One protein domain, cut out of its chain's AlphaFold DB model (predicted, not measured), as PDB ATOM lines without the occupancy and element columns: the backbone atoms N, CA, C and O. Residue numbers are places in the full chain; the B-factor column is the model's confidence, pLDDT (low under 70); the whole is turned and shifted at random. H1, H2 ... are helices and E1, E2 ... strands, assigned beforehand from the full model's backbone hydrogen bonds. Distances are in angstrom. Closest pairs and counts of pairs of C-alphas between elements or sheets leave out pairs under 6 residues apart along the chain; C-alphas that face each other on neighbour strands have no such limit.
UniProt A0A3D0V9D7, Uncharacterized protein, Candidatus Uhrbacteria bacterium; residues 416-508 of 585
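This is residues 416 to 508 of the 585 residues of an uncharacterized protein of Candidatus Uhrbacteria bacterium (UniProt A0A3D0V9D7). With little regular structure, this domain has a small three-stranded sheet, E1 - E2 - E3, at one end and a hairpin, E4 and E5, at the other, joined by loops; helix H2 grazes the sheet. The 93 printed residues, 28 in named elements, run E1 E2 E3 H1 E4 E5 H2, class mixed, both sheets antiparallel. The whole is only just loose, close to compact, with radius of gyration of the C-alphas 15.2 A and spans 45 by 32 by 24 A.

E1, residues 422 to 424, E2, residues 431 to 434, and E3, residues 440 to 442, form a meander, each strand the antiparallel neighbour of the one before. N 423 and O 432, and N 433 and O 441, are within hydrogen-bond range at 2.9 A. H2, residues 491 to 494, only grazes this sheet; its closest C-alpha pair with E2 is Val 491 and Ile 431, 6.6 A. E4, residues 472 to 475, and E5, residues 481 to 484, form an antiparallel hairpin, with N 482 and O 474 at 2.7 A. H1, residues 465 to 470, is apart from H2. H1 has every O i to N i+4 pair within range; H2 is too short for one.

E2 spans 10.4 A, E4 10.0 A. E1 begins at C-alpha 422 (65.179, 89.291, 84.251); H2 ends at C-alpha 494 (73.143, 88.832, 81.526).

The farthest C-alphas, Gly 438 and Asn 478, are 48.2 A apart. The printed part has no cut; E3 to H1 is a long link. Residues 460 to 475, among others, have pLDDT under 70.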
ATOM      1  N   ILE A 416      70.484  81.520  90.440       73.81
ATOM      2  CA  ILE A 416      69.288  82.107  89.832       73.81
ATOM      3  C   ILE A 416      68.589  80.964  89.122       73.81
ATOM      4  O   ILE A 416      69.210  80.327  88.275       73.81
ATOM      5  N   GLN A 417      67.333  80.685  89.469       67.88
ATOM      6  CA  GLN A 417      66.572  79.612  88.834       67.88
ATOM      7  C   GLN A 417      66.600  79.753  87.308       67.88
ATOM      8  O   GLN A 417      66.562  80.864  86.773       67.88
ATOM      9  N   ASP A 418      66.689  78.630  86.602       67.62
ATOM     10  CA  ASP A 418      66.572  78.667  85.152       67.62
ATOM     11  C   ASP A 418      65.213  79.232  84.724       67.62
ATOM     12  O   ASP A 418      64.233  79.172  85.468       67.62
ATOM     13  N   VAL A 419      65.181  79.843  83.544       71.88
ATOM     14  CA  VAL A 419      64.070  80.624  82.981       71.88
ATOM     15  C   VAL A 419      63.544  81.769  83.863       71.88
ATOM     16  O   VAL A 419      62.534  82.384  83.513       71.88
ATOM     17  N   ALA A 420      64.235  82.129  84.955       81.56
ATOM     18  CA  ALA A 420      63.843  83.243  85.816       81.56
ATOM     19  C   ALA A 420      63.750  84.551  85.010       81.56
ATOM     20  O   ALA A 420      64.721  84.926  84.343       81.56
ATOM     21  N   PRO A 421      62.618  85.277  85.066       90.94
ATOM     22  CA  PRO A 421      62.488  86.583  84.435       90.94
ATOM     23  C   PRO A 421      63.576  87.542  84.909       90.94
ATOM     24  O   PRO A 421      63.858  87.624  86.105       90.94
ATOM     25  N   LEU A 422      64.153  88.292  83.974       92.94
ATOM     26  CA  LEU A 422      65.179  89.291  84.251       92.94
ATOM     27  C   LEU A 422      64.653  90.693  83.971       92.94
ATOM     28  O   LEU A 422      63.871  90.925  83.047       92.94
ATOM     29  N   ARG A 423      65.128  91.662  84.750       95.00
ATOM     30  CA  ARG A 423      64.893  93.078  84.475       95.00
ATOM     31  C   ARG A 423      66.053  93.937  84.944       95.00
ATOM     32  O   ARG A 423      66.828  93.559  85.816       95.00
ATOM     33  N   TRP A 424      66.121  95.143  84.398       94.94
ATOM     34  CA  TRP A 424      66.924  96.200  84.996       94.94
ATOM     35  C   TRP A 424      66.310  96.625  86.325       94.94
ATOM     36  O   TRP A 424      65.092  96.800  86.410       94.94
ATOM     37  N   SER A 425      67.150  96.860  87.328       92.06
ATOM     38  CA  SER A 425      66.729  97.583  88.526       92.06
ATOM     39  C   SER A 425      66.229  98.986  88.171       92.06
ATOM     40  O   SER A 425      66.517  99.526  87.096       92.06
ATOM     41  N   GLU A 426      65.473  99.610  89.076       86.69
ATOM     42  CA  GLU A 426      64.830 100.910  88.824       86.69
ATOM     43  C   GLU A 426      65.817 102.007  88.391       86.69
ATOM     44  O   GLU A 426      65.499 102.848  87.548       86.69
ATOM     45  N   ASN A 427      67.036 101.983  88.932       87.25
ATOM     46  CA  ASN A 427      68.102 102.932  88.610       87.25
ATOM     47  C   ASN A 427      68.991 102.488  87.429       87.25
ATOM     48  O   ASN A 427      69.911 103.219  87.061       87.25
ATOM     49  N   LYS A 428      68.719 101.319  86.831       84.25
ATOM     50  CA  LYS A 428      69.464 100.701  85.721       84.25
ATOM     51  C   LYS A 428      70.956 100.488  85.994       84.25
ATOM     52  O   LYS A 428      71.754 100.482  85.059       84.25
ATOM     53  N   THR A 429      71.351 100.326  87.256       86.12
ATOM     54  CA  THR A 429      72.756 100.053  87.620       86.12
ATOM     55  C   THR A 429      73.025  98.585  87.924       86.12
ATOM     56  O   THR A 429      74.177  98.195  88.080       86.12
ATOM     57  N   SER A 430      71.974  97.779  88.053       90.25
ATOM     58  CA  SER A 430      72.045  96.357  88.372       90.25
ATOM     59  C   SER A 430      70.941  95.595  87.648       90.25
ATOM     60  O   SER A 430      70.006  96.185  87.098       90.25
ATOM     61  N   ILE A 431      71.069  94.276  87.638       92.56
ATOM     62  CA  ILE A 431      70.056  93.374  87.098       92.56
ATOM     63  C   ILE A 431      69.378  92.667  88.259       92.56
ATOM     64  O   ILE A 431      70.017  92.334  89.259       92.56
ATOM     65  N   GLU A 432      68.074  92.475  88.123       93.19
ATOM     66  CA  GLU A 432      67.228  91.758  89.061       93.19
ATOM     67  C   GLU A 432      66.637  90.523  88.382       93.19
ATOM     68  O   GLU A 432      66.330  90.553  87.187       93.19
ATOM     69  N   TYR A 433      66.447  89.464  89.159       90.75
ATOM     70  CA  TYR A 433      65.771  88.241  88.742       90.75
ATOM     71  C   TYR A 433      64.522  88.012  89.593       90.75
ATOM     72  O   TYR A 433      64.481  88.427  90.755       90.75
ATOM     73  N   GLN A 434      63.501  87.373  89.024       89.62
ATOM     74  CA  GLN A 434      62.314  86.955  89.767       89.62
ATOM     75  C   GLN A 434      62.446  85.496  90.219       89.62
ATOM     76  O   GLN A 434      62.738  84.627  89.404       89.62
ATOM     77  N   ASP A 435      62.218  85.237  91.505       80.12
ATOM     78  CA  ASP A 435      62.311  83.898  92.106       80.12
ATOM     79  C   ASP A 435      60.937  83.203  92.205       80.12
ATOM     80  O   ASP A 435      59.897  83.806  91.916       80.12
ATOM     81  N   VAL A 436      60.907  81.953  92.683       68.50
ATOM     82  CA  VAL A 436      59.687  81.139  92.873       68.50
ATOM     83  C   VAL A 436      58.649  81.784  93.790       68.50
ATOM     84  O   VAL A 436      57.457  81.503  93.677       68.50
ATOM     85  N   ASP A 437      59.079  82.660  94.701       75.12
ATOM     86  CA  ASP A 437      58.183  83.404  95.593       75.12
ATOM     87  C   ASP A 437      57.556  84.642  94.922       75.12
ATOM     88  O   ASP A 437      56.795  85.383  95.553       75.12
ATOM     89  N   GLY A 438      57.868  84.867  93.643       81.75
ATOM     90  CA  GLY A 438      57.372  85.961  92.818       81.75
ATOM     91  C   GLY A 438      58.040  87.308  93.092       81.75
ATOM     92  O   GLY A 438      57.650  88.303  92.469       81.75
ATOM     93  N   LYS A 439      59.023  87.381  93.997       88.62
ATOM     94  CA  LYS A 439      59.742  88.620  94.311       88.62
ATOM     95  C   LYS A 439      60.973  88.791  93.434       88.62
ATOM     96  O   LYS A 439      61.499  87.835  92.875       88.62
ATOM     97  N   TRP A 440      61.408  90.043  93.335       90.19
ATOM     98  CA  TRP A 440      62.585  90.442  92.576       90.19
ATOM     99  C   TRP A 440      63.783  90.611  93.502       90.19
ATOM    100  O   TRP A 440      63.693  91.319  94.507       90.19
ATOM    101  N   TYR A 441      64.895  89.985  93.136       89.38
ATOM    102  CA  TYR A 441      66.146  89.998  93.882       89.38
ATOM    103  C   TYR A 441      67.285  90.474  92.992       89.38
ATOM    104  O   TYR A 441      67.288  90.237  91.786       89.38
ATOM    105  N   GLN A 442      68.266  91.153  93.582       90.31
ATOM    106  CA  GLN A 442      69.417  91.643  92.837       90.31
ATOM    107  C   GLN A 442      70.342  90.480  92.448       90.31
ATOM    108  O   GLN A 442      70.738  89.679  93.291       90.31
ATOM    109  N   ALA A 443      70.697  90.408  91.165       87.25
ATOM    110  CA  ALA A 443      71.555  89.378  90.587       87.25
ATOM    111  C   ALA A 443      73.038  89.780  90.572       87.25
ATOM    112  O   ALA A 443      73.914  88.947  90.778       87.25
ATOM    113  N   THR A 444      73.321  91.061  90.315       87.75
ATOM    114  CA  THR A 444      74.673  91.560  90.009       87.75
ATOM    115  C   THR A 444      75.284  92.378  91.145       87.75
ATOM    116  O   THR A 444      74.590  93.179  91.780       87.75
ATOM    117  N   GLY A 445      76.606  92.300  91.294       82.56
ATOM    118  CA  GLY A 445      77.377  93.090  92.261       82.56
ATOM    119  C   GLY A 445      77.366  92.527  93.687       82.56
ATOM    120  O   GLY A 445      76.779  91.485  93.963       82.56
ATOM    121  N   GLU A 446      78.061  93.203  94.605       80.06
ATOM    122  CA  GLU A 446      78.236  92.730  95.992       80.06
ATOM    123  C   GLU A 446      76.912  92.616  96.765       80.06
ATOM    124  O   GLU A 446      76.798  91.826  97.700       80.06
ATOM    125  N   GLU A 447      75.902  93.370  96.328       82.19
ATOM    126  CA  GLU A 447      74.544  93.364  96.874       82.19
ATOM    127  C   GLU A 447      73.653  92.272  96.261       82.19
ATOM    128  O   GLU A 447      72.451  92.277  96.509       82.19
ATOM    129  N   ALA A 448      74.198  91.343  95.465       82.19
ATOM    130  CA  ALA A 448      73.418  90.203  94.995       82.19
ATOM    131  C   ALA A 448      72.839  89.413  96.180       82.19
ATOM    132  O   ALA A 448      73.469  89.319  97.237       82.19
ATOM    133  N   VAL A 449      71.639  88.860  96.000       80.06
ATOM    134  CA  VAL A 449      70.860  88.214  97.067       80.06
ATOM    135  C   VAL A 449      70.394  86.838  96.605       80.06
ATOM    136  O   VAL A 449      69.992  86.691  95.455       80.06
ATOM    137  N   PHE A 450      70.447  85.835  97.488       68.56
ATOM    138  CA  PHE A 450      69.895  84.500  97.219       68.56
ATOM    139  C   PHE A 450      68.386  84.397  97.489       68.56
ATOM    140  O   PHE A 450      67.804  85.228  98.194       68.56
ATOM    141  N   ALA A 451      67.795  83.301  96.993       58.69
ATOM    142  CA  ALA A 451      66.430  82.831  97.234       58.69
ATOM    143  C   ALA A 451      66.122  82.697  98.740       58.69
ATOM    144  O   ALA A 451      66.361  81.666  99.365       58.69
ATOM    145  N   SER A 452      65.699  83.802  99.350       57.12
ATOM    146  CA  SER A 452      65.261  83.985 100.750       57.12
ATOM    147  C   SER A 452      65.245  85.475 101.111       57.12
ATOM    148  O   SER A 452      64.563  85.878 102.054       57.12
ATOM    149  N   GLY A 453      65.997  86.301 100.372       60.94
ATOM    150  CA  GLY A 453      66.087  87.746 100.581       60.94
ATOM    151  C   GLY A 453      66.973  88.175 101.750       60.94
ATOM    152  O   GLY A 453      67.154  89.370 101.960       60.94
ATOM    153  N   THR A 454      67.506  87.231 102.529       63.34
ATOM    154  CA  THR A 454      68.239  87.510 103.775       63.34
ATOM    155  C   THR A 454      69.748  87.340 103.660       63.34
ATOM    156  O   THR A 454      70.475  87.741 104.565       63.34
ATOM    157  N   GLU A 455      70.230  86.733 102.577       66.69
ATOM    158  CA  GLU A 455      71.633  86.355 102.428       66.69
ATOM    159  C   GLU A 455      72.307  87.125 101.290       66.69
ATOM    160  O   GLU A 455      71.884  87.035 100.138       66.69
ATOM    161  N   HIS A 456      73.393  87.834 101.623       73.44
ATOM    162  CA  HIS A 456      74.241  88.577 100.688       73.44
ATOM    163  C   HIS A 456      75.592  87.861 100.512       73.44
ATOM    164  O   HIS A 456      76.560  88.172 101.218       73.44
ATOM    165  N   PRO A 457      75.694  86.873  99.604       63.19
ATOM    166  CA  PRO A 457      76.848  85.977  99.505       63.19
ATOM    167  C   PRO A 457      78.192  86.674  99.273       63.19
ATOM    168  O   PRO A 457      79.225  86.129  99.664       63.19
ATOM    169  N   PHE A 458      78.186  87.857  98.658       70.56
ATOM    170  CA  PHE A 458      79.399  88.581  98.272       70.56
ATOM    171  C   PHE A 458      79.744  89.750  99.190       70.56
ATOM    172  O   PHE A 458      80.883  90.212  99.175       70.56
ATOM    173  N   ARG A 459      78.801  90.190 100.025       74.12
ATOM    174  CA  ARG A 459      79.047  91.203 101.051       74.12
ATOM    175  C   ARG A 459      79.742  90.594 102.268       74.12
ATOM    176  O   ARG A 459      80.736  91.131 102.747       74.12
ATOM    177  N   ASP A 460      79.296  89.409 102.683       68.81
ATOM    178  CA  ASP A 460      79.808  88.702 103.860       68.81
ATOM    179  C   ASP A 460      80.730  87.536 103.471       68.81
ATOM    180  O   ASP A 460      80.513  86.372 103.817       68.81
ATOM    181  N   LEU A 461      81.809  87.859 102.749       64.81
ATOM    182  CA  LEU A 461      82.774  86.896 102.188       64.81
ATOM    183  C   LEU A 461      83.344  85.909 103.222       64.81
ATOM    184  O   LEU A 461      83.730  84.788 102.886       64.81
ATOM    185  N   THR A 462      83.467  86.336 104.478       60.41
ATOM    186  CA  THR A 462      84.022  85.538 105.575       60.41
ATOM    187  C   THR A 462      82.985  84.760 106.358       60.41
ATOM    188  O   THR A 462      83.388  83.847 107.071       60.41
ATOM    189  N   ASP A 463      81.692  85.049 106.220       61.44
ATOM    190  CA  ASP A 463      80.636  84.465 107.057       61.44
ATOM    191  C   ASP A 463      79.586  83.699 106.249       61.44
ATOM    192  O   ASP A 463      78.985  82.760 106.775       61.44
ATOM    193  N   SER A 464      79.468  83.970 104.946       61.94
ATOM    194  CA  SER A 464      78.611  83.209 104.040       61.94
ATOM    195  C   SER A 464      79.061  81.748 103.940       61.94
ATOM    196  O   SER A 464      80.118  81.404 103.393       61.94
ATOM    197  N   LEU A 465      78.230  80.853 104.479       58.12
ATOM    198  CA  LEU A 465      78.445  79.408 104.432       58.12
ATOM    199  C   LEU A 465      78.449  78.895 102.986       58.12
ATOM    200  O   LEU A 465      79.271  78.044 102.640       58.12
ATOM    201  N   TYR A 466      77.570  79.435 102.141       55.56
ATOM    202  CA  TYR A 466      77.496  79.128 100.714       55.56
ATOM    203  C   TYR A 466      78.776  79.539  99.987       55.56
ATOM    204  O   TYR A 466      79.362  78.732  99.267       55.56
ATOM    205  N   TYR A 467      79.291  80.736 100.269       62.97
ATOM    206  CA  TYR A 467      80.520  81.236  99.657       62.97
ATOM    207  C   TYR A 467      81.761  80.421 100.061       62.97
ATOM    208  O   TYR A 467      82.605  80.087  99.223       62.97
ATOM    209  N   LYS A 468      81.845  79.996 101.331       59.66
ATOM    210  CA  LYS A 468      82.887  79.067 101.811       59.66
ATOM    211  C   LYS A 468      82.808  77.696 101.137       59.66
ATOM    212  O   LYS A 468      83.845  77.138 100.794       59.66
ATOM    213  N   ARG A 469      81.599  77.156 100.948       56.53
ATOM    214  CA  ARG A 469      81.355  75.861 100.276       56.53
ATOM    215  C   ARG A 469      81.605  75.910  98.764       56.53
ATOM    216  O   ARG A 469      81.895  74.881  98.153       56.53
ATOM    217  N   ALA A 470      81.471  77.084  98.157       51.94
ATOM    218  CA  ALA A 470      81.712  77.305  96.736       51.94
ATOM    219  C   ALA A 470      83.188  77.607  96.403       51.94
ATOM    220  O   ALA A 470      83.585  77.477  95.251       51.94
ATOM    221  N   SER A 471      84.013  77.965  97.390       58.06
ATOM    222  CA  SER A 471      85.438  78.263  97.186       58.06
ATOM    223  C   SER A 471      86.273  76.993  96.967       58.06
ATOM    224  O   SER A 471      86.136  76.024  97.716       58.06
ATOM    225  N   SER A 472      87.190  77.003  95.995       56.31
ATOM    226  CA  SER A 472      88.136  75.902  95.772       56.31
ATOM    227  C   SER A 472      89.464  76.154  96.482       56.31
ATOM    228  O   SER A 472      89.943  77.284  96.568       56.31
ATOM    229  N   LYS A 473      90.068  75.097  97.031       62.81
ATOM    230  CA  LYS A 473      91.414  75.160  97.613       62.81
ATOM    231  C   LYS A 473      92.431  74.974  96.493       62.81
ATOM    232  O   LYS A 473      92.434  73.937  95.838       62.81
ATOM    233  N   THR A 474      93.288  75.960  96.283       59.19
ATOM    234  CA  THR A 474      94.442  75.886  95.382       59.19
ATOM    235  C   THR A 474      95.706  76.026  96.209       59.19
ATOM    236  O   THR A 474      95.652  76.511  97.334       59.19
ATOM    237  N   THR A 475      96.848  75.631  95.668       65.81
ATOM    238  CA  THR A 475      98.138  75.924  96.293       65.81
ATOM    239  C   THR A 475      98.796  77.045  95.502       65.81
ATOM    240  O   THR A 475      98.813  76.978  94.273       65.81
ATOM    241  N   ASP A 476      99.257  78.102  96.164       70.88
ATOM    242  CA  ASP A 476     100.012  79.159  95.493       70.88
ATOM    243  C   ASP A 476     101.436  78.709  95.139       70.88
ATOM    244  O   ASP A 476     101.890  77.612  95.474       70.88
ATOM    245  N   GLU A 477     102.158  79.600  94.464       70.94
ATOM    246  CA  GLU A 477     103.552  79.424  94.048       70.94
ATOM    247  C   GLU A 477     104.511  79.172  95.231       70.94
ATOM    248  O   GLU A 477     105.624  78.686  95.033       70.94
ATOM    249  N   ASN A 478     104.075  79.453  96.466       74.56
ATOM    250  CA  ASN A 478     104.834  79.274  97.704       74.56
ATOM    251  C   ASN A 478     104.432  78.010  98.481       74.56
ATOM    252  O   ASN A 478     104.914  77.799  99.597       74.56
ATOM    253  N   GLY A 479     103.546  77.171  97.936       65.38
ATOM    254  CA  GLY A 479     103.074  75.970  98.618       65.38
ATOM    255  C   GLY A 479     101.974  76.221  99.659       65.38
ATOM    256  O   GLY A 479     101.625  75.294 100.391       65.38
ATOM    257  N   GLN A 480     101.415  77.434  99.759       74.75
ATOM    258  CA  GLN A 480     100.314  77.734 100.678       74.75
ATOM    259  C   GLN A 480      98.962  77.411 100.057       74.75
ATOM    260  O   GLN A 480      98.684  77.762  98.915       74.75
ATOM    261  N   VAL A 481      98.081  76.796 100.846       67.69
ATOM    262  CA  VAL A 481      96.692  76.580 100.441       67.69
ATOM    263  C   VAL A 481      95.943  77.914 100.466       67.69
ATOM    264  O   VAL A 481      95.695  78.476 101.533       67.69
ATOM    265  N   VAL A 482      95.542  78.400  99.296       70.56
ATOM    266  CA  VAL A 482      94.738  79.607  99.095       70.56
ATOM    267  C   VAL A 482      93.344  79.215  98.616       70.56
ATOM    268  O   VAL A 482      93.167  78.260  97.865       70.56
ATOM    269  N   LEU A 483      92.321  79.947  99.052       63.31
ATOM    270  CA  LEU A 483      90.957  79.749  98.565       63.31
ATOM    271  C   LEU A 483      90.728  80.601  97.313       63.31
ATOM    272  O   LEU A 483      90.673  81.830  97.407       63.31
ATOM    273  N   LYS A 484      90.546  79.965  96.153       65.00
ATOM    274  CA  LYS A 484      90.010  80.624  94.961       65.00
ATOM    275  C   LYS A 484      88.498  80.751  95.135       65.00
ATOM    276  O   LYS A 484      87.774  79.761  95.220       65.00
ATOM    277  N   ARG A 485      88.045  81.996  95.245       66.12
ATOM    278  CA  ARG A 485      86.649  82.336  95.520       66.12
ATOM    279  C   ARG A 485      85.833  82.473  94.224       66.12
ATOM    280  O   ARG A 485      86.413  82.892  93.217       66.12
ATOM    281  N   PRO A 486      84.519  82.174  94.248       61.31
ATOM    282  CA  PRO A 486      83.622  82.453  93.126       61.31
ATOM    283  C   PRO A 486      83.610  83.944  92.781       61.31
ATOM    284  O   PRO A 486      83.699  84.793  93.671       61.31
ATOM    285  N   ARG A 487      83.487  84.273  91.494       68.25
ATOM    286  CA  ARG A 487      83.328  85.659  91.038       68.25
ATOM    287  C   ARG A 487      81.860  86.079  91.108       68.25
ATOM    288  O   ARG A 487      80.972  85.272  90.862       68.25
ATOM    289  N   VAL A 488      81.636  87.348  91.434       73.88
ATOM    290  CA  VAL A 488      80.310  87.977  91.437       73.88
ATOM    291  C   VAL A 488      79.811  88.140  90.004       73.88
ATOM    292  O   VAL A 488      80.605  88.464  89.122       73.88
ATOM    293  N   PHE A 489      78.506  87.983  89.800       79.81
ATOM    294  CA  PHE A 489      77.834  88.360  88.562       79.81
ATOM    295  C   PHE A 489      78.002  89.849  88.243       79.81
ATOM    296  O   PHE A 489      77.733  90.719  89.082       79.81
ATOM    297  N   VAL A 490      78.385  90.142  87.009       85.25
ATOM    298  CA  VAL A 490      78.412  91.489  86.436       85.25
ATOM    299  C   VAL A 490      77.305  91.644  85.400       85.25
ATOM    300  O   VAL A 490      76.736  90.668  84.929       85.25
ATOM    301  N   VAL A 491      76.981  92.888  85.045       87.75
ATOM    302  CA  VAL A 491      75.921  93.196  84.069       87.75
ATOM    303  C   VAL A 491      76.130  92.444  82.751       87.75
ATOM    304  O   VAL A 491      75.179  91.862  82.236       87.75
ATOM    305  N   ASP A 492      77.372  92.390  82.265       86.06
ATOM    306  CA  ASP A 492      77.731  91.732  81.003       86.06
ATOM    307  C   ASP A 492      77.354  90.239  80.968       86.06
ATOM    308  O   ASP A 492      77.070  89.704  79.897       86.06
ATOM    309  N   ASP A 493      77.262  89.570  82.125       80.06
ATOM    310  CA  ASP A 493      76.897  88.148  82.207       80.06
ATOM    311  C   ASP A 493      75.436  87.878  81.791       80.06
ATOM    312  O   ASP A 493      75.082  86.749  81.437       80.06
ATOM    313  N   PHE A 494      74.586  88.908  81.794       84.62
ATOM    314  CA  PHE A 494      73.143  88.832  81.526       84.62
ATOM    315  C   PHE A 494      72.744  89.452  80.188       84.62
ATOM    316  O   PHE A 494      71.559  89.466  79.842       84.62
ATOM    317  N   LEU A 495      73.707  89.977  79.433       83.81
ATOM    318  CA  LEU A 495      73.441  90.568  78.131       83.81
ATOM    319  C   LEU A 495      73.517  89.509  77.013       83.81
ATOM    320  O   LEU A 495      74.104  88.425  77.164       83.81
ATOM    321  N   THR A 496      72.860  89.786  75.890       81.31
ATOM    322  CA  THR A 496      73.062  89.083  74.619       81.31
ATOM    323  C   THR A 496      74.372  89.539  73.970       81.31
ATOM    324  O   THR A 496      75.023  90.468  74.453       81.31
ATOM    325  N   GLU A 497      74.780  88.900  72.872       78.50
ATOM    326  CA  GLU A 497      75.977  89.317  72.123       78.50
ATOM    327  C   GLU A 497      75.838  90.742  71.556       78.50
ATOM    328  O   GLU A 497      76.825  91.458  71.396       78.50
ATOM    329  N   GLU A 498      74.602  91.185  71.329       84.69
ATOM    330  CA  GLU A 498      74.234  92.530  70.890       84.69
ATOM    331  C   GLU A 498      74.190  93.558  72.036       84.69
ATOM    332  O   GLU A 498      73.958  94.744  71.790       84.69
ATOM    333  N   GLY A 499      74.421  93.138  73.285       85.56
ATOM    334  CA  GLY A 499      74.410  94.010  74.463       85.56
ATOM    335  C   GLY A 499      73.015  94.318  75.018       85.56
ATOM    336  O   GLY A 499      72.871  95.219  75.845       85.56
ATOM    337  N   GLU A 500      71.980  93.595  74.584       89.38
ATOM    338  CA  GLU A 500      70.622  93.729  75.120       89.38
ATOM    339  C   GLU A 500      70.423  92.834  76.348       89.38
ATOM    340  O   GLU A 500      71.015  91.764  76.449       89.38
ATOM    341  N   LEU A 501      69.581  93.247  77.300       90.25
ATOM    342  CA  LEU A 501      69.265  92.403  78.455       90.25
ATOM    343  C   LEU A 501      68.468  91.173  78.004       90.25
ATOM    344  O   LEU A 501      67.424  91.311  77.361       90.25
ATOM    345  N   ARG A 502      68.919  89.978  78.397       88.06
ATOM    346  CA  ARG A 502      68.162  88.732  78.208       88.06
ATOM    347  C   ARG A 502      66.808  88.823  78.909       88.06
ATOM    348  O   ARG A 502      66.720  89.335  80.018       88.06
ATOM    349  N   GLN A 503      65.752  88.295  78.290       87.69
ATOM    350  CA  GLN A 503      64.414  88.308  78.901       87.69
ATOM    351  C   GLN A 503      64.315  87.380  80.116       87.69
ATOM    352  O   GLN A 503      63.620  87.686  81.085       87.69
ATOM    353  N   THR A 504      65.027  86.259  80.062       85.81
ATOM    354  CA  THR A 504      65.090  85.257  81.120       85.81
ATOM    355  C   THR A 504      66.529  84.812  81.340       85.81
ATOM    356  O   THR A 504      67.380  84.907  80.449       85.81
ATOM    357  N   TRP A 505      66.811  84.334  82.546       81.75
ATOM    358  CA  TRP A 505      68.026  83.593  82.840       81.75
ATOM    359  C   TRP A 505      67.924  82.211  82.195       81.75
ATOM    360  O   TRP A 505      66.901  81.561  82.324       81.75
ATOM    361  N   SER A 506      68.938  81.777  81.458       65.62
ATOM    362  CA  SER A 506      68.936  80.484  80.742       65.62
ATOM    363  C   SER A 506      70.309  79.818  80.833       65.62
ATOM    364  O   SER A 506      70.900  79.380  79.844       65.62
ATOM    365  N   ARG A 507      70.934  80.010  81.988       67.25
ATOM    366  CA  ARG A 507      72.358  79.805  82.227       67.25
ATOM    367  C   ARG A 507      72.550  79.136  83.591       67.25
ATOM    368  O   ARG A 507      73.592  79.317  84.193       67.25
ATOM    369  N   ASN A 508      71.549  78.411  84.104       66.62
ATOM    370  CA  ASN A 508      71.629  77.725  85.396       66.62
ATOM    371  C   ASN A 508      72.200  76.311  85.276       66.62
ATOM    372  O   ASN A 508      71.546  75.467  84.689       66.62
TER     373      ASN A 508